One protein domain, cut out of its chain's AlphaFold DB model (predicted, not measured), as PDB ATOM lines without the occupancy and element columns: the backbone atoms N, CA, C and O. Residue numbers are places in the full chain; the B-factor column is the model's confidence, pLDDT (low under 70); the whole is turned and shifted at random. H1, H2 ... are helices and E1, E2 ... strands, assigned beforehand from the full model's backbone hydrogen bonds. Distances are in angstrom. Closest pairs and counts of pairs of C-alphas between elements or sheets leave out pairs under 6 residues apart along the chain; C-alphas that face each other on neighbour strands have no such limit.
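Overview. This is residues 4 to 146 of the 201 residues of an uncharacterized protein of Candidatus Bathyarchaeota archaeon (UniProt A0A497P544). A long helical hairpin carries a small head at one end: H1 and H3 run side by side in opposite ways, joined at the far end by a turn that holds the short H2. H3 runs on past the beginning of H1 to the head, where the short helices H4 and H5 gather with a small three-stranded sheet. The printed part has 143 residues, with five named helices and three named strands in the order H1 H2 H3 E1 H4 H5 E2 E3; the sheet's order is E1 E3 E2, all antiparallel, and the class is mostly helix. The whole is extended, a rod spanning 83 by 24 by 22 A, with a radius of gyration of the C-alphas of 26.0 A.

Along the chain. H1, residues 4 to 36, is 47.3 A long and begins with C-alpha 4 at (171.044, 153.535, 139.863). H2 is residues 40 to 43. H3, residues 48 to 97, is 71.9 A long, from C-alpha 48 at (206.258, 137.524, 178.340) to C-alpha 97 at (165.096, 172.008, 130.495). It has a kink of 29 degrees near residue 55. E1, residues 101 to 103, is followed by H4, residues 104 to 110, and H5, residues 115 to 127, 18.1 A long. E2 is residues 134 to 136, and E3, residues 142 to 145, ends with C-alpha 145 at (155.146, 171.706, 135.291).

Arrangement. H3 touches H1 with its residues 62 to 84 alone, at a shallow tilt of 13 degrees, opposite ways; the closest C-alphas are those of Gly 14 and Ala 73, 5.5 A apart. H2 and H3 are close but not clearly touching, with C-alphas 43 and 51 7.1 A apart. H3 and H4 only just touch, with 3 pairs of C-alphas within 8 A; the closest are those of Val 91 and Val 107, 7.5 A. H4 touches H5 at a steep tilt of 65 degrees, opposite ways, with C-alphas 108 and 115 closest at 5.2 A. H3 and H5 are near each other. H3, H4 and H5 are on the sheet, but each only grazes it. E1 and E3 are antiparallel at 150 degrees, with N 143 and O 102 2.8 A apart, within hydrogen-bond range. E2 and E3 form a hairpin, with N 135 and O 144 at 2.8 A. E1, H4, H5 and E2 make a split strand-helix-strand unit, two strands running the same way with E3 between them, and its crossover is right-handed. Every O i to N i+4 pair is within hydrogen-bond range in H1, H4 and H5, and 44 of 46 are in H3; H2 is too short for such a pair.

Size, cuts and confidence. The two C-alphas farthest apart, those of Ala 45 and Arg 146, are 82.9 A apart. Residues 44 to 50, of which 48 to 50 belong to H3, stand free. The printed part has no cut and no long link. The mean pLDDT of the printed part is 70.1, and 75 residues are under 70, among them residues 13 to 70.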
ATOM      1  N   ILE A   4     171.911 154.104 138.818       60.16
ATOM      2  CA  ILE A   4     171.044 153.535 139.863       60.16
ATOM      3  C   ILE A   4     171.430 152.092 140.211       60.16
ATOM      4  O   ILE A   4     171.421 151.702 141.380       60.16
ATOM      5  N   ASN A   5     171.834 151.298 139.215       67.69
ATOM      6  CA  ASN A   5     172.349 149.952 139.469       67.69
ATOM      7  C   ASN A   5     173.702 150.011 140.188       67.69
ATOM      8  O   ASN A   5     173.949 149.191 141.064       67.69
ATOM      9  N   LEU A   6     174.538 151.006 139.877       67.19
ATOM     10  CA  LEU A   6     175.797 151.253 140.576       67.19
ATOM     11  C   LEU A   6     175.556 151.640 142.047       67.19
ATOM     12  O   LEU A   6     176.214 151.096 142.924       67.19
ATOM     13  N   GLN A   7     174.571 152.502 142.328       66.06
ATOM     14  CA  GLN A   7     174.199 152.906 143.689       66.06
ATOM     15  C   GLN A   7     173.712 151.719 144.536       66.06
ATOM     16  O   GLN A   7     174.165 151.533 145.666       66.06
ATOM     17  N   ARG A   8     172.818 150.879 143.992       68.94
ATOM     18  CA  ARG A   8     172.359 149.668 144.693       68.94
ATOM     19  C   ARG A   8     173.500 148.687 144.934       68.94
ATOM     20  O   ARG A   8     173.579 148.130 146.023       68.94
ATOM     21  N   LEU A   9     174.377 148.502 143.947       70.38
ATOM     22  CA  LEU A   9     175.531 147.616 144.070       70.38
ATOM     23  C   LEU A   9     176.494 148.112 145.157       70.38
ATOM     24  O   LEU A   9     176.886 147.332 146.012       70.38
ATOM     25  N   LEU A  10     176.812 149.410 145.177       68.44
ATOM     26  CA  LEU A  10     177.697 150.021 146.173       68.44
ATOM     27  C   LEU A  10     177.140 149.899 147.596       68.44
ATOM     28  O   LEU A  10     177.869 149.526 148.510       68.44
ATOM     29  N   ASN A  11     175.843 150.150 147.782       69.81
ATOM     30  CA  ASN A  11     175.201 150.048 149.093       69.81
ATOM     31  C   ASN A  11     175.114 148.586 149.577       69.81
ATOM     32  O   ASN A  11     175.329 148.297 150.753       69.81
ATOM     33  N   LEU A  12     174.848 147.644 148.663       72.06
ATOM     34  CA  LEU A  12     174.865 146.215 148.971       72.06
ATOM     35  C   LEU A  12     176.277 145.748 149.345       72.06
ATOM     36  O   LEU A  12     176.443 145.066 150.350       72.06
ATOM     37  N   VAL A  13     177.291 146.155 148.576       66.38
ATOM     38  CA  VAL A  13     178.698 145.823 148.832       66.38
ATOM     39  C   VAL A  13     179.153 146.387 150.173       66.38
ATOM     40  O   VAL A  13     179.755 145.645 150.937       66.38
ATOM     41  N   GLY A  14     178.810 147.638 150.504       66.19
ATOM     42  CA  GLY A  14     179.130 148.237 151.805       66.19
ATOM     43  C   GLY A  14     178.552 147.439 152.977       66.19
ATOM     44  O   GLY A  14     179.288 147.051 153.881       66.19
ATOM     45  N   ARG A  15     177.260 147.089 152.915       69.12
ATOM     46  CA  ARG A  15     176.602 146.272 153.952       69.12
ATOM     47  C   ARG A  15     177.180 144.863 154.055       69.12
ATOM     48  O   ARG A  15     177.357 144.343 155.153       69.12
ATOM     49  N   VAL A  16     177.470 144.227 152.921       66.31
ATOM     50  CA  VAL A  16     178.092 142.896 152.895       66.31
ATOM     51  C   VAL A  16     179.498 142.958 153.486       66.31
ATOM     52  O   VAL A  16     179.865 142.055 154.235       66.31
ATOM     53  N   LEU A  17     180.263 144.022 153.220       67.31
ATOM     54  CA  LEU A  17     181.584 144.218 153.812       67.31
ATOM     55  C   LEU A  17     181.502 144.353 155.336       67.31
ATOM     56  O   LEU A  17     182.251 143.677 156.033       67.31
ATOM     57  N   GLU A  18     180.576 145.162 155.856       64.25
ATOM     58  CA  GLU A  18     180.364 145.323 157.301       64.25
ATOM     59  C   GLU A  18     180.007 143.995 157.977       64.25
ATOM     60  O   GLU A  18     180.624 143.609 158.973       64.25
ATOM     61  N   ILE A  19     179.048 143.258 157.410       65.62
ATOM     62  CA  ILE A  19     178.604 141.968 157.948       65.62
ATOM     63  C   ILE A  19     179.746 140.949 157.904       65.62
ATOM     64  O   ILE A  19     180.020 140.288 158.902       65.62
ATOM     65  N   THR A  20     180.448 140.847 156.773       63.78
ATOM     66  CA  THR A  20     181.556 139.895 156.600       63.78
ATOM     67  C   THR A  20     182.708 140.227 157.541       63.78
ATOM     68  O   THR A  20     183.248 139.335 158.185       63.78
ATOM     69  N   SER A  21     183.041 141.508 157.681       59.81
ATOM     70  CA  SER A  21     184.064 141.994 158.608       59.81
ATOM     71  C   SER A  21     183.715 141.647 160.060       59.81
ATOM     72  O   SER A  21     184.542 141.106 160.794       59.81
ATOM     73  N   THR A  22     182.454 141.850 160.452       66.75
ATOM     74  CA  THR A  22     181.957 141.528 161.797       66.75
ATOM     75  C   THR A  22     181.982 140.023 162.064       66.75
ATOM     76  O   THR A  22     182.445 139.586 163.115       66.75
ATOM     77  N   ILE A  23     181.541 139.208 161.101       66.00
ATOM     78  CA  ILE A  23     181.559 137.743 161.207       66.00
ATOM     79  C   ILE A  23     182.999 137.229 161.290       66.00
ATOM     80  O   ILE A  23     183.297 136.413 162.160       66.00
ATOM     81  N   CYS A  24     183.908 137.728 160.449       61.25
ATOM     82  CA  CYS A  24     185.327 137.377 160.504       61.25
ATOM     83  C   CYS A  24     185.948 137.744 161.854       61.25
ATOM     84  O   CYS A  24     186.696 136.943 162.407       61.25
ATOM     85  N   TYR A  25     185.608 138.907 162.417       67.38
ATOM     86  CA  TYR A  25     186.081 139.319 163.737       67.38
ATOM     87  C   TYR A  25     185.565 138.398 164.850       67.38
ATOM     88  O   TYR A  25     186.337 137.971 165.701       67.38
ATOM     89  N   VAL A  26     184.281 138.032 164.820       65.94
ATOM     90  CA  VAL A  26     183.677 137.125 165.811       65.94
ATOM     91  C   VAL A  26     184.253 135.714 165.701       65.94
ATOM     92  O   VAL A  26     184.617 135.126 166.716       65.94
ATOM     93  N   ILE A  27     184.388 135.174 164.486       64.50
ATOM     94  CA  ILE A  27     185.000 133.858 164.256       64.50
ATOM     95  C   ILE A  27     186.458 133.873 164.715       64.50
ATOM     96  O   ILE A  27     186.885 132.948 165.401       64.50
ATOM     97  N   TYR A  28     187.205 134.931 164.397       63.38
ATOM     98  CA  TYR A  28     188.576 135.096 164.865       63.38
ATOM     99  C   TYR A  28     188.643 135.143 166.392       63.38
ATOM    100  O   TYR A  28     189.448 134.429 166.973       63.38
ATOM    101  N   LEU A  29     187.763 135.901 167.054       65.19
ATOM    102  CA  LEU A  29     187.696 135.983 168.513       65.19
ATOM    103  C   LEU A  29     187.394 134.615 169.148       65.19
ATOM    104  O   LEU A  29     188.024 134.246 170.133       65.19
ATOM    105  N   VAL A  30     186.468 133.843 168.571       63.66
ATOM    106  CA  VAL A  30     186.101 132.501 169.056       63.66
ATOM    107  C   VAL A  30     187.240 131.501 168.856       63.66
ATOM    108  O   VAL A  30     187.581 130.779 169.792       63.66
ATOM    109  N   LEU A  31     187.851 131.472 167.667       59.09
ATOM    110  CA  LEU A  31     189.014 130.627 167.385       59.09
ATOM    111  C   LEU A  31     190.179 130.993 168.303       59.09
ATOM    112  O   LEU A  31     190.794 130.111 168.889       59.09
ATOM    113  N   TYR A  32     190.420 132.286 168.495       61.47
ATOM    114  CA  TYR A  32     191.481 132.807 169.340       61.47
ATOM    115  C   TYR A  32     191.265 132.476 170.820       61.47
ATOM    116  O   TYR A  32     192.196 132.025 171.472       61.47
ATOM    117  N   VAL A  33     190.054 132.630 171.367       61.84
ATOM    118  CA  VAL A  33     189.758 132.247 172.760       61.84
ATOM    119  C   VAL A  33     189.951 130.743 172.966       61.84
ATOM    120  O   VAL A  33     190.550 130.345 173.967       61.84
ATOM    121  N   ASN A  34     189.516 129.917 172.008       59.41
ATOM    122  CA  ASN A  34     189.725 128.469 172.055       59.41
ATOM    123  C   ASN A  34     191.203 128.074 171.943       59.41
ATOM    124  O   ASN A  34     191.634 127.183 172.673       59.41
ATOM    125  N   ASP A  35     191.982 128.744 171.092       59.97
ATOM    126  CA  ASP A  35     193.418 128.484 170.949       59.97
ATOM    127  C   ASP A  35     194.235 129.042 172.121       59.97
ATOM    128  O   ASP A  35     195.256 128.462 172.460       59.97
ATOM    129  N   LEU A  36     193.817 130.123 172.793       55.88
ATOM    130  CA  LEU A  36     194.561 130.707 173.922       55.88
ATOM    131  C   LEU A  36     194.345 129.956 175.244       55.88
ATOM    132  O   LEU A  36     195.248 129.896 176.085       55.88
ATOM    133  N   LEU A  37     193.150 129.384 175.428       59.31
ATOM    134  CA  LEU A  37     192.734 128.620 176.609       59.31
ATOM    135  C   LEU A  37     193.757 127.553 177.059       59.31
ATOM    136  O   LEU A  37     194.106 127.536 178.242       59.31
ATOM    137  N   PRO A  38     194.308 126.708 176.166       62.03
ATOM    138  CA  PRO A  38     195.308 125.709 176.541       62.03
ATOM    139  C   PRO A  38     196.724 126.270 176.792       62.03
ATOM    140  O   PRO A  38     197.546 125.583 177.405       62.03
ATOM    141  N   TYR A  39     197.036 127.502 176.368       55.66
ATOM    142  CA  TYR A  39     198.366 128.117 176.543       55.66
ATOM    143  C   TYR A  39     198.463 129.060 177.750       55.66
ATOM    144  O   TYR A  39     199.576 129.361 178.184       55.66
ATOM    145  N   LEU A  40     197.338 129.459 178.359       57.28
ATOM    146  CA  LEU A  40     197.269 130.236 179.611       57.28
ATOM    147  C   LEU A  40     198.226 129.760 180.728       57.28
ATOM    148  O   LEU A  40     198.927 130.601 181.299       57.28
ATOM    149  N   PRO A  41     198.339 128.452 181.044       57.66
ATOM    150  CA  PRO A  41     199.288 127.989 182.059       57.66
ATOM    151  C   PRO A  41     200.760 128.054 181.603       57.66
ATOM    152  O   PRO A  41     201.638 128.246 182.441       57.66
ATOM    153  N   LYS A  42     201.049 127.952 180.294       54.53
ATOM    154  CA  LYS A  42     202.412 128.046 179.723       54.53
ATOM    155  C   LYS A  42     202.903 129.493 179.577       54.53
ATOM    156  O   LYS A  42     204.092 129.750 179.741       54.53
ATOM    157  N   LEU A  43     201.997 130.440 179.332       51.50
ATOM    158  CA  LEU A  43     202.280 131.881 179.254       51.50
ATOM    159  C   LEU A  43     202.727 132.478 180.595       51.50
ATOM    160  O   LEU A  43     203.505 133.424 180.613       51.50
ATOM    161  N   ARG A  44     202.298 131.895 181.725       53.09
ATOM    162  CA  ARG A  44     202.809 132.251 183.063       53.09
ATOM    163  C   ARG A  44     204.278 131.868 183.281       53.09
ATOM    164  O   ARG A  44     204.888 132.390 184.208       53.09
ATOM    165  N   ALA A  45     204.818 130.950 182.476       54.56
ATOM    166  CA  ALA A  45     206.143 130.363 182.668       54.56
ATOM    167  C   ALA A  45     207.199 130.843 181.654       54.56
ATOM    168  O   ALA A  45     208.389 130.787 181.957       54.56
ATOM    169  N   LEU A  46     206.803 131.321 180.468       50.28
ATOM    170  CA  LEU A  46     207.732 131.893 179.486       50.28
ATOM    171  C   LEU A  46     207.795 133.419 179.605       50.28
ATOM    172  O   LEU A  46     206.768 134.077 179.753       50.28
ATOM    173  N   LYS A  47     209.013 133.973 179.490       56.44
ATOM    174  CA  LYS A  47     209.270 135.416 179.362       56.44
ATOM    175  C   LYS A  47     208.266 136.029 178.381       56.44
ATOM    176  O   LYS A  47     208.195 135.634 177.220       56.44
ATOM    177  N   VAL A  48     207.496 136.975 178.906       56.16
ATOM    178  CA  VAL A  48     206.258 137.524 178.340       56.16
ATOM    179  C   VAL A  48     206.437 138.076 176.918       56.16
ATOM    180  O   VAL A  48     205.493 138.063 176.145       56.16
ATOM    181  N   GLU A  49     207.640 138.487 176.524       53.69
ATOM    182  CA  GLU A  49     207.910 139.242 175.292       53.69
ATOM    183  C   GLU A  49     207.607 138.485 173.981       53.69
ATOM    184  O   GLU A  49     206.946 139.036 173.098       53.69
ATOM    185  N   ASP A  50     208.011 137.217 173.851       52.66
ATOM    186  CA  ASP A  50     207.863 136.464 172.589       52.66
ATOM    187  C   ASP A  50     206.435 135.970 172.343       52.66
ATOM    188  O   ASP A  50     205.957 135.898 171.207       52.66
ATOM    189  N   ALA A  51     205.730 135.622 173.416       54.62
ATOM    190  CA  ALA A  51     204.349 135.183 173.313       54.62
ATOM    191  C   ALA A  51     203.395 136.370 173.150       54.62
ATOM    192  O   ALA A  51     202.409 136.271 172.420       54.62
ATOM    193  N   LEU A  52     203.727 137.509 173.766       53.28
ATOM    194  CA  LEU A  52     203.000 138.753 173.583       53.28
ATOM    195  C   LEU A  52     203.147 139.264 172.142       53.28
ATOM    196  O   LEU A  52     202.144 139.652 171.563       53.28
ATOM    197  N   SER A  53     204.331 139.193 171.515       55.12
ATOM    198  CA  SER A  53     204.517 139.645 170.122       55.12
ATOM    199  C   SER A  53     203.739 138.798 169.105       55.12
ATOM    200  O   SER A  53     203.052 139.355 168.247       55.12
ATOM    201  N   ARG A  54     203.754 137.463 169.244       57.19
ATOM    202  CA  ARG A  54     202.997 136.533 168.378       57.19
ATOM    203  C   ARG A  54     201.487 136.707 168.471       57.19
ATOM    204  O   ARG A  54     200.781 136.364 167.529       57.19
ATOM    205  N   VAL A  55     201.009 137.218 169.597       55.75
ATOM    206  CA  VAL A  55     199.590 137.404 169.886       55.75
ATOM    207  C   VAL A  55     199.127 138.829 169.567       55.75
ATOM    208  O   VAL A  55     198.093 139.007 168.929       55.75
ATOM    209  N   LEU A  56     199.893 139.855 169.951       54.69
ATOM    210  CA  LEU A  56     199.520 141.252 169.720       54.69
ATOM    211  C   LEU A  56     199.641 141.660 168.251       54.69
ATOM    212  O   LEU A  56     198.809 142.440 167.799       54.69
ATOM    213  N   MET A  57     200.630 141.163 167.494       54.53
ATOM    214  CA  MET A  57     200.784 141.552 166.080       54.53
ATOM    215  C   MET A  57     199.551 141.206 165.233       54.53
ATOM    216  O   MET A  57     199.052 142.098 164.546       54.53
ATOM    217  N   PRO A  58     199.014 139.970 165.282       59.59
ATOM    218  CA  PRO A  58     197.792 139.620 164.563       59.59
ATOM    219  C   PRO A  58     196.579 140.441 165.007       59.59
ATOM    220  O   PRO A  58     195.788 140.851 164.163       59.59
ATOM    221  N   ILE A  59     196.456 140.735 166.307       56.69
ATOM    222  CA  ILE A  59     195.353 141.538 166.857       56.69
ATOM    223  C   ILE A  59     195.427 142.979 166.352       56.69
ATOM    224  O   ILE A  59     194.418 143.529 165.906       56.69
ATOM    225  N   ILE A  60     196.612 143.590 166.389       57.25
ATOM    226  CA  ILE A  60     196.835 144.940 165.866       57.25
ATOM    227  C   ILE A  60     196.554 144.957 164.362       57.25
ATOM    228  O   ILE A  60     195.834 145.832 163.890       57.25
ATOM    229  N   PHE A  61     197.047 143.970 163.611       60.62
ATOM    230  CA  PHE A  61     196.837 143.897 162.166       60.62
ATOM    231  C   PHE A  61     195.357 143.718 161.802       60.62
ATOM    232  O   PHE A  61     194.846 144.431 160.940       60.62
ATOM    233  N   ALA A  62     194.640 142.831 162.497       59.78
ATOM    234  CA  ALA A  62     193.205 142.630 162.317       59.78
ATOM    235  C   ALA A  62     192.402 143.889 162.683       59.78
ATOM    236  O   ALA A  62     191.477 144.257 161.965       59.78
ATOM    237  N   SER A  63     192.790 144.591 163.749       57.84
ATOM    238  CA  SER A  63     192.144 145.840 164.171       57.84
ATOM    239  C   SER A  63     192.381 146.975 163.169       57.84
ATOM    240  O   SER A  63     191.459 147.729 162.864       57.84
ATOM    241  N   ILE A  64     193.590 147.072 162.603       67.25
ATOM    242  CA  ILE A  64     193.916 148.033 161.539       67.25
ATOM    243  C   ILE A  64     193.126 147.708 160.268       67.25
ATOM    244  O   ILE A  64     192.520 148.601 159.683       67.25
ATOM    245  N   ALA A  65     193.074 146.437 159.858       65.00
ATOM    246  CA  ALA A  65     192.291 146.012 158.699       65.00
ATOM    247  C   ALA A  65     190.791 146.302 158.884       65.00
ATOM    248  O   ALA A  65     190.133 146.772 157.956       65.00
ATOM    249  N   PHE A  66     190.266 146.099 160.094       63.28
ATOM    250  CA  PHE A  66     188.889 146.431 160.458       63.28
ATOM    251  C   PHE A  66     188.620 147.941 160.389       63.28
ATOM    252  O   PHE A  66     187.628 148.366 159.799       63.28
ATOM    253  N   ALA A  67     189.532 148.764 160.914       65.88
ATOM    254  CA  ALA A  67     189.433 150.219 160.831       65.88
ATOM    255  C   ALA A  67     189.470 150.719 159.375       65.88
ATOM    256  O   ALA A  67     188.676 151.579 159.002       65.88
ATOM    257  N   ILE A  68     190.335 150.142 158.532       67.81
ATOM    258  CA  ILE A  68     190.396 150.451 157.094       67.81
ATOM    259  C   ILE A  68     189.091 150.053 156.396       67.81
ATOM    260  O   ILE A  68     188.611 150.796 155.544       67.81
ATOM    261  N   ALA A  69     188.493 148.915 156.757       64.19
ATOM    262  CA  ALA A  69     187.226 148.467 156.186       64.19
ATOM    263  C   ALA A  69     186.062 149.407 156.541       64.19
ATOM    264  O   ALA A  69     185.279 149.749 155.657       64.19
ATOM    265  N   ILE A  70     185.980 149.870 157.795       69.31
ATOM    266  CA  ILE A  70     184.994 150.885 158.208       69.31
ATOM    267  C   ILE A  70     185.232 152.186 157.446       69.31
ATOM    268  O   ILE A  70     184.305 152.743 156.868       69.31
ATOM    269  N   TRP A  71     186.483 152.642 157.379       71.00
ATOM    270  CA  TRP A  71     186.818 153.884 156.691       71.00
ATOM    271  C   TRP A  71     186.489 153.821 155.193       71.00
ATOM    272  O   TRP A  71     185.937 154.762 154.626       71.00
ATOM    273  N   ALA A  72     186.749 152.680 154.550       63.38
ATOM    274  CA  ALA A  72     186.347 152.431 153.171       63.38
ATOM    275  C   ALA A  72     184.817 152.419 153.011       63.38
ATOM    276  O   ALA A  72     184.308 152.973 152.037       63.38
ATOM    277  N   ALA A  73     184.080 151.825 153.956       64.62
ATOM    278  CA  ALA A  73     182.618 151.830 153.958       64.62
ATOM    279  C   ALA A  73     182.047 153.251 154.104       64.62
ATOM    280  O   ALA A  73     181.131 153.617 153.362       64.62
ATOM    281  N   ASP A  74     182.627 154.078 154.974       69.69
ATOM    282  CA  ASP A  74     182.242 155.482 155.139       69.69
ATOM    283  C   ASP A  74     182.511 156.297 153.869       69.69
ATOM    284  O   ASP A  74     181.623 157.003 153.387       69.69
ATOM    285  N   ILE A  75     183.681 156.128 153.240       67.88
ATOM    286  CA  ILE A  75     183.995 156.774 151.956       67.88
ATOM    287  C   ILE A  75     182.998 156.354 150.872       67.88
ATOM    288  O   ILE A  75     182.524 157.188 150.099       67.88
ATOM    289  N   LEU A  76     182.655 155.065 150.806       64.44
ATOM    290  CA  LEU A  76     181.665 154.548 149.861       64.44
ATOM    291  C   LEU A  76     180.276 155.147 150.112       64.44
ATOM    292  O   LEU A  76     179.558 155.459 149.159       64.44
ATOM    293  N   LYS A  77     179.901 155.345 151.377       70.06
ATOM    294  CA  LYS A  77     178.634 155.958 151.782       70.06
ATOM    295  C   LYS A  77     178.576 157.438 151.413       70.06
ATOM    296  O   LYS A  77     177.582 157.876 150.828       70.06
ATOM    297  N   ASP A  78     179.644 158.186 151.668       72.88
ATOM    298  CA  ASP A  78     179.757 159.594 151.282       72.88
ATOM    299  C   ASP A  78     179.751 159.762 149.762       72.88
ATOM    300  O   ASP A  78     179.048 160.624 149.223       72.88
ATOM    301  N   TYR A  79     180.456 158.884 149.047       67.00
ATOM    302  CA  TYR A  79     180.441 158.863 147.590       67.00
ATOM    303  C   TYR A  79     179.046 158.534 147.044       67.00
ATOM    304  O   TYR A  79     178.557 159.221 146.149       67.00
ATOM    305  N   SER A  80     178.360 157.542 147.622       66.75
ATOM    306  CA  SER A  80     176.973 157.205 147.277       66.75
ATOM    307  C   SER A  80     176.042 158.401 147.471       66.75
ATOM    308  O   SER A  80     175.215 158.680 146.605       66.75
ATOM    309  N   ARG A  81     176.188 159.136 148.578       73.12
ATOM    310  CA  ARG A  81     175.371 160.321 148.870       73.12
ATOM    311  C   ARG A  81     175.628 161.445 147.869       73.12
ATOM    312  O   ARG A  81     174.691 162.093 147.412       73.12
ATOM    313  N   LYS A  82     176.889 161.657 147.492       75.88
ATOM    314  CA  LYS A  82     177.265 162.654 146.485       75.88
ATOM    315  C   LYS A  82     176.698 162.308 145.107       75.88
ATOM    316  O   LYS A  82     176.141 163.176 144.444       75.88
ATOM    317  N   VAL A  83     176.793 161.039 144.710       71.00
ATOM    318  CA  VAL A  83     176.222 160.540 143.452       71.00
ATOM    319  C   VAL A  83     174.701 160.684 143.438       71.00
ATOM    320  O   VAL A  83     174.152 161.075 142.412       71.00
ATOM    321  N   GLU A  84     174.021 160.420 144.557       74.12
ATOM    322  CA  GLU A  84     172.574 160.629 144.680       74.12
ATOM    323  C   GLU A  84     172.205 162.100 144.462       74.12
ATOM    324  O   GLU A  84     171.363 162.391 143.619       74.12
ATOM    325  N   ILE A  85     172.896 163.033 145.122       79.75
ATOM    326  CA  ILE A  85     172.649 164.475 144.964       79.75
ATOM    327  C   ILE A  85     172.892 164.937 143.520       79.75
ATOM    328  O   ILE A  85     172.112 165.724 142.982       79.75
ATOM    329  N   ASP A  86     173.956 164.464 142.869       81.00
ATOM    330  CA  ASP A  86     174.233 164.816 141.472       81.00
ATOM    331  C   ASP A  86     173.202 164.211 140.507       81.00
ATOM    332  O   ASP A  86     172.826 164.856 139.525       81.00
ATOM    333  N   LEU A  87     172.711 162.997 140.787       79.06
ATOM    334  CA  LEU A  87     171.634 162.373 140.021       79.06
ATOM    335  C   LEU A  87     170.334 163.170 140.168       79.06
ATOM    336  O   LEU A  87     169.704 163.485 139.163       79.06
ATOM    337  N   GLU A  88     169.968 163.540 141.397       84.12
ATOM    338  CA  GLU A  88     168.803 164.378 141.684       84.12
ATOM    339  C   GLU A  88     168.882 165.704 140.926       84.12
ATOM    340  O   GLU A  88     167.950 166.058 140.208       84.12
ATOM    341  N   LYS A  89     170.020 166.402 141.008       84.31
ATOM    342  CA  LYS A  89     170.239 167.663 140.286       84.31
ATOM    343  C   LYS A  89     170.123 167.500 138.779       84.31
ATOM    344  O   LYS A  89     169.529 168.352 138.128       84.31
ATOM    345  N   ARG A  90     170.678 166.426 138.209       82.25
ATOM    346  CA  ARG A  90     170.566 166.169 136.767       82.25
ATOM    347  C   ARG A  90     169.131 165.879 136.361       82.25
ATOM    348  O   ARG A  90     168.689 166.443 135.371       82.25
ATOM    349  N   VAL A  91     168.412 165.045 137.109       82.50
ATOM    350  CA  VAL A  91     167.008 164.724 136.819       82.50
ATOM    351  C   VAL A  91     166.147 165.984 136.902       82.50
ATOM    352  O   VAL A  91     165.392 166.259 135.974       82.50
ATOM    353  N   ILE A  92     166.316 166.796 137.949       82.06
ATOM    354  CA  ILE A  92     165.631 168.089 138.090       82.06
ATOM    355  C   ILE A  92     165.996 169.024 136.931       82.06
ATOM    356  O   ILE A  92     165.105 169.584 136.302       82.06
ATOM    357  N   GLY A  93     167.280 169.137 136.581       81.88
ATOM    358  CA  GLY A  93     167.732 169.971 135.467       81.88
ATOM    359  C   GLY A  93     167.174 169.526 134.111       81.88
ATOM    360  O   GLY A  93     166.807 170.364 133.294       81.88
ATOM    361  N   THR A  94     167.043 168.219 133.868       82.81
ATOM    362  CA  THR A  94     166.386 167.683 132.663       82.81
ATOM    363  C   THR A  94     164.890 167.997 132.653       82.81
ATOM    364  O   THR A  94     164.357 168.403 131.620       82.81
ATOM    365  N   LEU A  95     164.216 167.872 133.799       79.88
ATOM    366  CA  LEU A  95     162.804 168.236 133.945       79.88
ATOM    367  C   LEU A  95     162.585 169.734 133.682       79.88
ATOM    368  O   LEU A  95     161.672 170.097 132.941       79.88
ATOM    369  N   GLU A  96     163.460 170.595 134.201       76.88
ATOM    370  CA  GLU A  96     163.417 172.039 133.961       76.88
ATOM    371  C   GLU A  96     163.716 172.403 132.505       76.88
ATOM    372  O   GLU A  96     162.979 173.197 131.918       76.88
ATOM    373  N   ALA A  97     164.735 171.788 131.896       77.69
ATOM    374  CA  ALA A  97     165.096 172.008 130.495       77.69
ATOM    375  C   ALA A  97     163.989 171.565 129.524       77.69
ATOM    376  O   ALA A  97     163.809 172.176 128.474       77.69
ATOM    377  N   SER A  98     163.212 170.541 129.889       73.19
ATOM    378  CA  SER A  98     162.062 170.077 129.101       73.19
ATOM    379  C   SER A  98     160.837 171.003 129.178       73.19
ATOM    380  O   SER A  98     159.806 170.717 128.571       73.19
ATOM    381  N   GLY A  99     160.899 172.086 129.965       65.12
ATOM    382  CA  GLY A  99     159.755 172.974 130.192       65.12
ATOM    383  C   GLY A  99     158.591 172.292 130.919       65.12
ATOM    384  O   GLY A  99     157.475 172.806 130.905       65.12
ATOM    385  N   GLY A 100     158.838 171.134 131.542       65.62
ATOM    386  CA  GLY A 100     157.817 170.339 132.210       65.62
ATOM    387  C   GLY A 100     156.768 169.766 131.272       65.62
ATOM    388  O   GLY A 100     155.599 169.780 131.630       65.62
ATOM    389  N   LYS A 101     157.159 169.311 130.081       71.31
ATOM    390  CA  LYS A 101     156.341 168.440 129.228       71.31
ATOM    391  C   LYS A 101     157.183 167.235 128.836       71.31
ATOM    392  O   LYS A 101     157.648 167.137 127.706       71.31
ATOM    393  N   ILE A 102     157.434 166.365 129.804       81.38
ATOM    394  CA  ILE A 102     158.208 165.142 129.596       81.38
ATOM    395  C   ILE A 102     157.565 164.004 130.375       81.38
ATOM    396  O   ILE A 102     156.987 164.203 131.443       81.38
ATOM    397  N   THR A 103     157.632 162.801 129.836       83.94
ATOM    398  CA  THR A 103     157.152 161.594 130.503       83.94
ATOM    399  C   THR A 103     158.248 160.983 131.367       83.94
ATOM    400  O   THR A 103     159.444 161.105 131.096       83.94
ATOM    401  N   VAL A 104     157.849 160.266 132.417       82.88
ATOM    402  CA  VAL A 104     158.772 159.468 133.239       82.88
ATOM    403  C   VAL A 104     159.542 158.461 132.378       82.88
ATOM    404  O   VAL A 104     160.710 158.199 132.657       82.88
ATOM    405  N   GLN A 105     158.915 157.925 131.323       82.62
ATOM    406  CA  GLN A 105     159.552 157.028 130.357       82.62
ATOM    407  C   GLN A 105     160.721 157.705 129.628       82.62
ATOM    408  O   GLN A 105     161.813 157.148 129.598       82.62
ATOM    409  N   GLU A 106     160.525 158.913 129.101       82.75
ATOM    410  CA  GLU A 106     161.576 159.661 128.395       82.75
ATOM    411  C   GLU A 106     162.731 160.024 129.335       82.75
ATOM    412  O   GLU A 106     163.903 159.875 128.984       82.75
ATOM    413  N   VAL A 107     162.427 160.425 130.575       82.56
ATOM    414  CA  VAL A 107     163.467 160.634 131.595       82.56
ATOM    415  C   VAL A 107     164.193 159.315 131.884       82.56
ATOM    416  O   VAL A 107     165.420 159.285 131.966       82.56
ATOM    417  N   ALA A 108     163.480 158.195 131.990       82.12
ATOM    418  CA  ALA A 108     164.104 156.892 132.196       82.12
ATOM    419  C   ALA A 108     165.048 156.519 131.041       82.12
ATOM    420  O   ALA A 108     166.158 156.055 131.303       82.12
ATOM    421  N   GLU A 109     164.673 156.796 129.790       83.00
ATOM    422  CA  GLU A 109     165.518 156.571 128.611       83.00
ATOM    423  C   GLU A 109     166.789 157.428 128.620       83.00
ATOM    424  O   GLU A 109     167.884 156.898 128.412       83.00
ATOM    425  N   ILE A 110     166.680 158.723 128.944       80.94
ATOM    426  CA  ILE A 110     167.828 159.645 129.026       80.94
ATOM    427  C   ILE A 110     168.861 159.142 130.042       80.94
ATOM    428  O   ILE A 110     170.067 159.133 129.779       80.94
ATOM    429  N   PHE A 111     168.393 158.672 131.197       79.00
ATOM    430  CA  PHE A 111     169.252 158.145 132.258       79.00
ATOM    431  C   PHE A 111     169.540 156.637 132.108       79.00
ATOM    432  O   PHE A 111     170.230 156.053 132.952       79.00
ATOM    433  N   LYS A 112     169.048 156.018 131.023       80.69
ATOM    434  CA  LYS A 112     169.126 154.588 130.678       80.69
ATOM    435  C   LYS A 112     168.554 153.638 131.733       80.69
ATOM    436  O   LYS A 112     168.888 152.459 131.744       80.69
ATOM    437  N   VAL A 113     167.696 154.114 132.622       80.38
ATOM    438  CA  VAL A 113     167.131 153.378 133.760       80.38
ATOM    439  C   VAL A 113     165.840 152.675 133.344       80.38
ATOM    440  O   VAL A 113     165.183 153.080 132.391       80.38
ATOM    441  N   ARG A 114     165.429 151.634 134.074       80.25
ATOM    442  CA  ARG A 114     164.069 151.112 133.924       80.25
ATOM    443  C   ARG A 114     163.032 152.150 134.384       80.25
ATOM    444  O   ARG A 114     163.242 152.846 135.380       80.25
ATOM    445  N   GLY A 115     161.909 152.227 133.667       78.75
ATOM    446  CA  GLY A 115     160.842 153.201 133.926       78.75
ATOM    447  C   GLY A 115     160.205 153.081 135.314       78.75
ATOM    448  O   GLY A 115     159.921 154.094 135.940       78.75
ATOM    449  N   ASP A 116     160.076 151.865 135.849       80.50
ATOM    450  CA  ASP A 116     159.596 151.594 137.215       80.50
ATOM    451  C   ASP A 116     160.504 152.215 138.292       80.50
ATOM    452  O   ASP A 116     160.039 152.801 139.270       80.50
ATOM    453  N   GLN A 117     161.822 152.127 138.103       78.81
ATOM    454  CA  GLN A 117     162.804 152.721 139.008       78.81
ATOM    455  C   GLN A 117     162.772 154.249 138.942       78.81
ATOM    456  O   GLN A 117     162.844 154.898 139.986       78.81
ATOM    457  N   MET A 118     162.631 154.816 137.741       82.62
ATOM    458  CA  MET A 118     162.518 156.265 137.561       82.62
ATOM    459  C   MET A 118     161.205 156.807 138.139       82.62
ATOM    460  O   MET A 118     161.211 157.841 138.797       82.62
ATOM    461  N   MET A 119     160.098 156.077 137.978       84.44
ATOM    462  CA  MET A 119     158.797 156.429 138.551       84.44
ATOM    463  C   MET A 119     158.868 156.537 140.075       84.44
ATOM    464  O   MET A 119     158.513 157.569 140.639       84.44
ATOM    465  N   ASN A 120     159.408 155.510 140.737       86.44
ATOM    466  CA  ASN A 120     159.593 155.521 142.190       86.44
ATOM    467  C   ASN A 120     160.512 156.667 142.644       86.44
ATOM    468  O   ASN A 120     160.267 157.298 143.671       86.44
ATOM    469  N   PHE A 121     161.564 156.956 141.874       83.31
ATOM    470  CA  PHE A 121     162.489 158.048 142.171       83.31
ATOM    471  C   PHE A 121     161.810 159.420 142.067       83.31
ATOM    472  O   PHE A 121     161.960 160.249 142.961       83.31
ATOM    473  N   ILE A 122     161.014 159.648 141.023       85.12
ATOM    474  CA  ILE A 122     160.289 160.907 140.827       85.12
ATOM    475  C   ILE A 122     159.171 161.076 141.860       85.12
ATOM    476  O   ILE A 122     159.014 162.166 142.408       85.12
ATOM    477  N   GLN A 123     158.443 160.009 142.198       84.62
ATOM    478  CA  GLN A 123     157.470 160.034 143.293       84.62
ATOM    479  C   GLN A 123     158.129 160.385 144.631       84.62
ATOM    480  O   GLN A 123     157.591 161.198 145.382       84.62
ATOM    481  N   ARG A 124     159.323 159.845 144.907       86.25
ATOM    482  CA  ARG A 124     160.111 160.216 146.089       86.25
ATOM    483  C   ARG A 124     160.491 161.700 146.068       86.25
ATOM    484  O   ARG A 124     160.287 162.384 147.063       86.25
ATOM    485  N   LEU A 125     160.968 162.220 144.935       84.38
ATOM    486  CA  LEU A 125     161.308 163.643 144.789       84.38
ATOM    487  C   LEU A 125     160.100 164.582 144.946       84.38
ATOM    488  O   LEU A 125     160.243 165.687 145.479       84.38
ATOM    489  N   LEU A 126     158.916 164.153 144.501       83.38
ATOM    490  CA  LEU A 126     157.653 164.859 144.730       83.38
ATOM    491  C   LEU A 126     157.261 164.832 146.212       83.38
ATOM    492  O   LEU A 126     156.939 165.880 146.767       83.38
ATOM    493  N   GLY A 127     157.357 163.669 146.869       82.56
ATOM    494  CA  GLY A 127     157.075 163.510 148.301       82.56
ATOM    495  C   GLY A 127     158.025 164.300 149.208       82.56
ATOM    496  O   GLY A 127     157.602 164.847 150.220       82.56
ATOM    497  N   GLU A 128     159.291 164.439 148.813       82.50
ATOM    498  CA  GLU A 128     160.286 165.280 149.495       82.50
ATOM    499  C   GLU A 128     160.102 166.785 149.216       82.50
ATOM    500  O   GLU A 128     160.804 167.620 149.787       82.50
ATOM    501  N   GLY A 129     159.177 167.162 148.324       77.94
ATOM    502  CA  GLY A 129     158.918 168.555 147.968       77.94
ATOM    503  C   GLY A 129     160.048 169.219 147.171       77.94
ATOM    504  O   GLY A 129     160.108 170.447 147.127       77.94
ATOM    505  N   LYS A 130     160.935 168.437 146.540       79.94
ATOM    506  CA  LYS A 130     162.017 168.939 145.671       79.94
ATOM    507  C   LYS A 130     161.518 169.314 144.273       79.94
ATOM    508  O   LYS A 130     162.111 170.162 143.618       79.94
ATOM    509  N   LEU A 131     160.403 168.726 143.839       78.38
ATOM    510  CA  LEU A 131     159.729 169.010 142.566       78.38
ATOM    511  C   LEU A 131     158.460 169.861 142.767       78.38
ATOM    512  O   LEU A 131     157.405 169.571 142.203       78.38
ATOM    513  N   ARG A 132     158.533 170.914 143.596       71.06
ATOM    514  CA  ARG A 132     157.396 171.834 143.796       71.06
ATOM    515  C   ARG A 132     156.969 172.445 142.464       71.06
ATOM    516  O   ARG A 132     157.787 172.987 141.727       71.06
ATOM    517  N   GLY A 133     155.673 172.361 142.177       72.88
ATOM    518  CA  GLY A 133     155.105 172.854 140.927       72.88
ATOM    519  C   GLY A 133     155.149 171.851 139.777       72.88
ATOM    520  O   GLY A 133     154.734 172.215 138.690       72.88
ATOM    521  N   TYR A 134     155.584 170.607 139.974       79.38
ATOM    522  CA  TYR A 134     155.353 169.532 139.005       79.38
ATOM    523  C   TYR A 134     154.160 168.678 139.441       79.38
ATOM    524  O   TYR A 134     154.002 168.366 140.619       79.38
ATOM    525  N   ILE A 135     153.314 168.305 138.483       79.75
ATOM    526  CA  ILE A 135     152.245 167.323 138.645       79.75
ATOM    527  C   ILE A 135     152.649 166.090 137.847       79.75
ATOM    528  O   ILE A 135     152.954 166.192 136.659       79.75
ATOM    529  N   LEU A 136     152.633 164.940 138.508       83.44
ATOM    530  CA  LEU A 136     152.747 163.644 137.862       83.44
ATOM    531  C   LEU A 136     151.338 163.099 137.628       83.44
ATOM    532  O   LEU A 136     150.591 162.922 138.588       83.44
ATOM    533  N   ASP A 137     150.993 162.825 136.376       81.56
ATOM    534  CA  ASP A 137     149.797 162.060 136.039       81.56
ATOM    535  C   ASP A 137     150.107 160.557 136.190       81.56
ATOM    536  O   ASP A 137     150.924 160.021 135.435       81.56
ATOM    537  N   PRO A 138     149.495 159.855 137.160       75.31
ATOM    538  CA  PRO A 138     149.778 158.445 137.416       75.31
ATOM    539  C   PRO A 138     149.266 157.510 136.313       75.31
ATOM    540  O   PRO A 138     149.715 156.368 136.245       75.31
ATOM    541  N   SER A 139     148.344 157.966 135.460       75.81
ATOM    542  CA  SER A 139     147.762 157.151 134.387       75.81
ATOM    543  C   SER A 139     148.617 157.150 133.121       75.81
ATOM    544  O   SER A 139     148.771 156.116 132.474       75.81
ATOM    545  N   THR A 140     149.221 158.294 132.798       74.75
ATOM    546  CA  THR A 140     150.046 158.482 131.595       74.75
ATOM    547  C   THR A 140     151.545 158.515 131.895       74.75
ATOM    548  O   THR A 140     152.363 158.384 130.988       74.75
ATOM    549  N   GLY A 141     151.930 158.695 133.162       76.56
ATOM    550  CA  GLY A 141     153.316 158.930 133.563       76.56
ATOM    551  C   GLY A 141     153.859 160.282 133.095       76.56
ATOM    552  O   GLY A 141     155.075 160.479 133.086       76.56
ATOM    553  N   ALA A 142     152.994 161.209 132.677       80.06
ATOM    554  CA  ALA A 142     153.397 162.536 132.237       80.06
ATOM    555  C   ALA A 142     153.745 163.430 133.435       80.06
ATOM    556  O   ALA A 142     152.981 163.528 134.396       80.06
ATOM    557  N   LEU A 143     154.884 164.122 133.360       80.31
ATOM    558  CA  LEU A 143     155.240 165.202 134.274       80.31
ATOM    559  C   LEU A 143     154.949 166.532 133.611       80.31
ATOM    560  O   LEU A 143     155.606 166.926 132.647       80.31
ATOM    561  N   SER A 144     153.974 167.226 134.182       76.62
ATOM    562  CA  SER A 144     153.607 168.572 133.783       76.62
ATOM    563  C   SER A 144     154.104 169.567 134.816       76.62
ATOM    564  O   SER A 144     153.739 169.471 135.989       76.62
ATOM    565  N   LYS A 145     154.908 170.554 134.416       74.94
ATOM    566  CA  LYS A 145     155.146 171.706 135.291       74.94
ATOM    567  C   LYS A 145     153.846 172.498 135.331       74.94
ATOM    568  O   LYS A 145     153.386 173.009 134.314       74.94
ATOM    569  N   ARG A 146     153.229 172.563 136.506       65.62
ATOM    570  CA  ARG A 146     152.142 173.474 136.837       65.62
ATOM    571  C   ARG A 146     152.710 174.877 136.607       65.62
ATOM    572  O   ARG A 146     153.410 175.424 137.456       65.62
TER     573      ARG A 146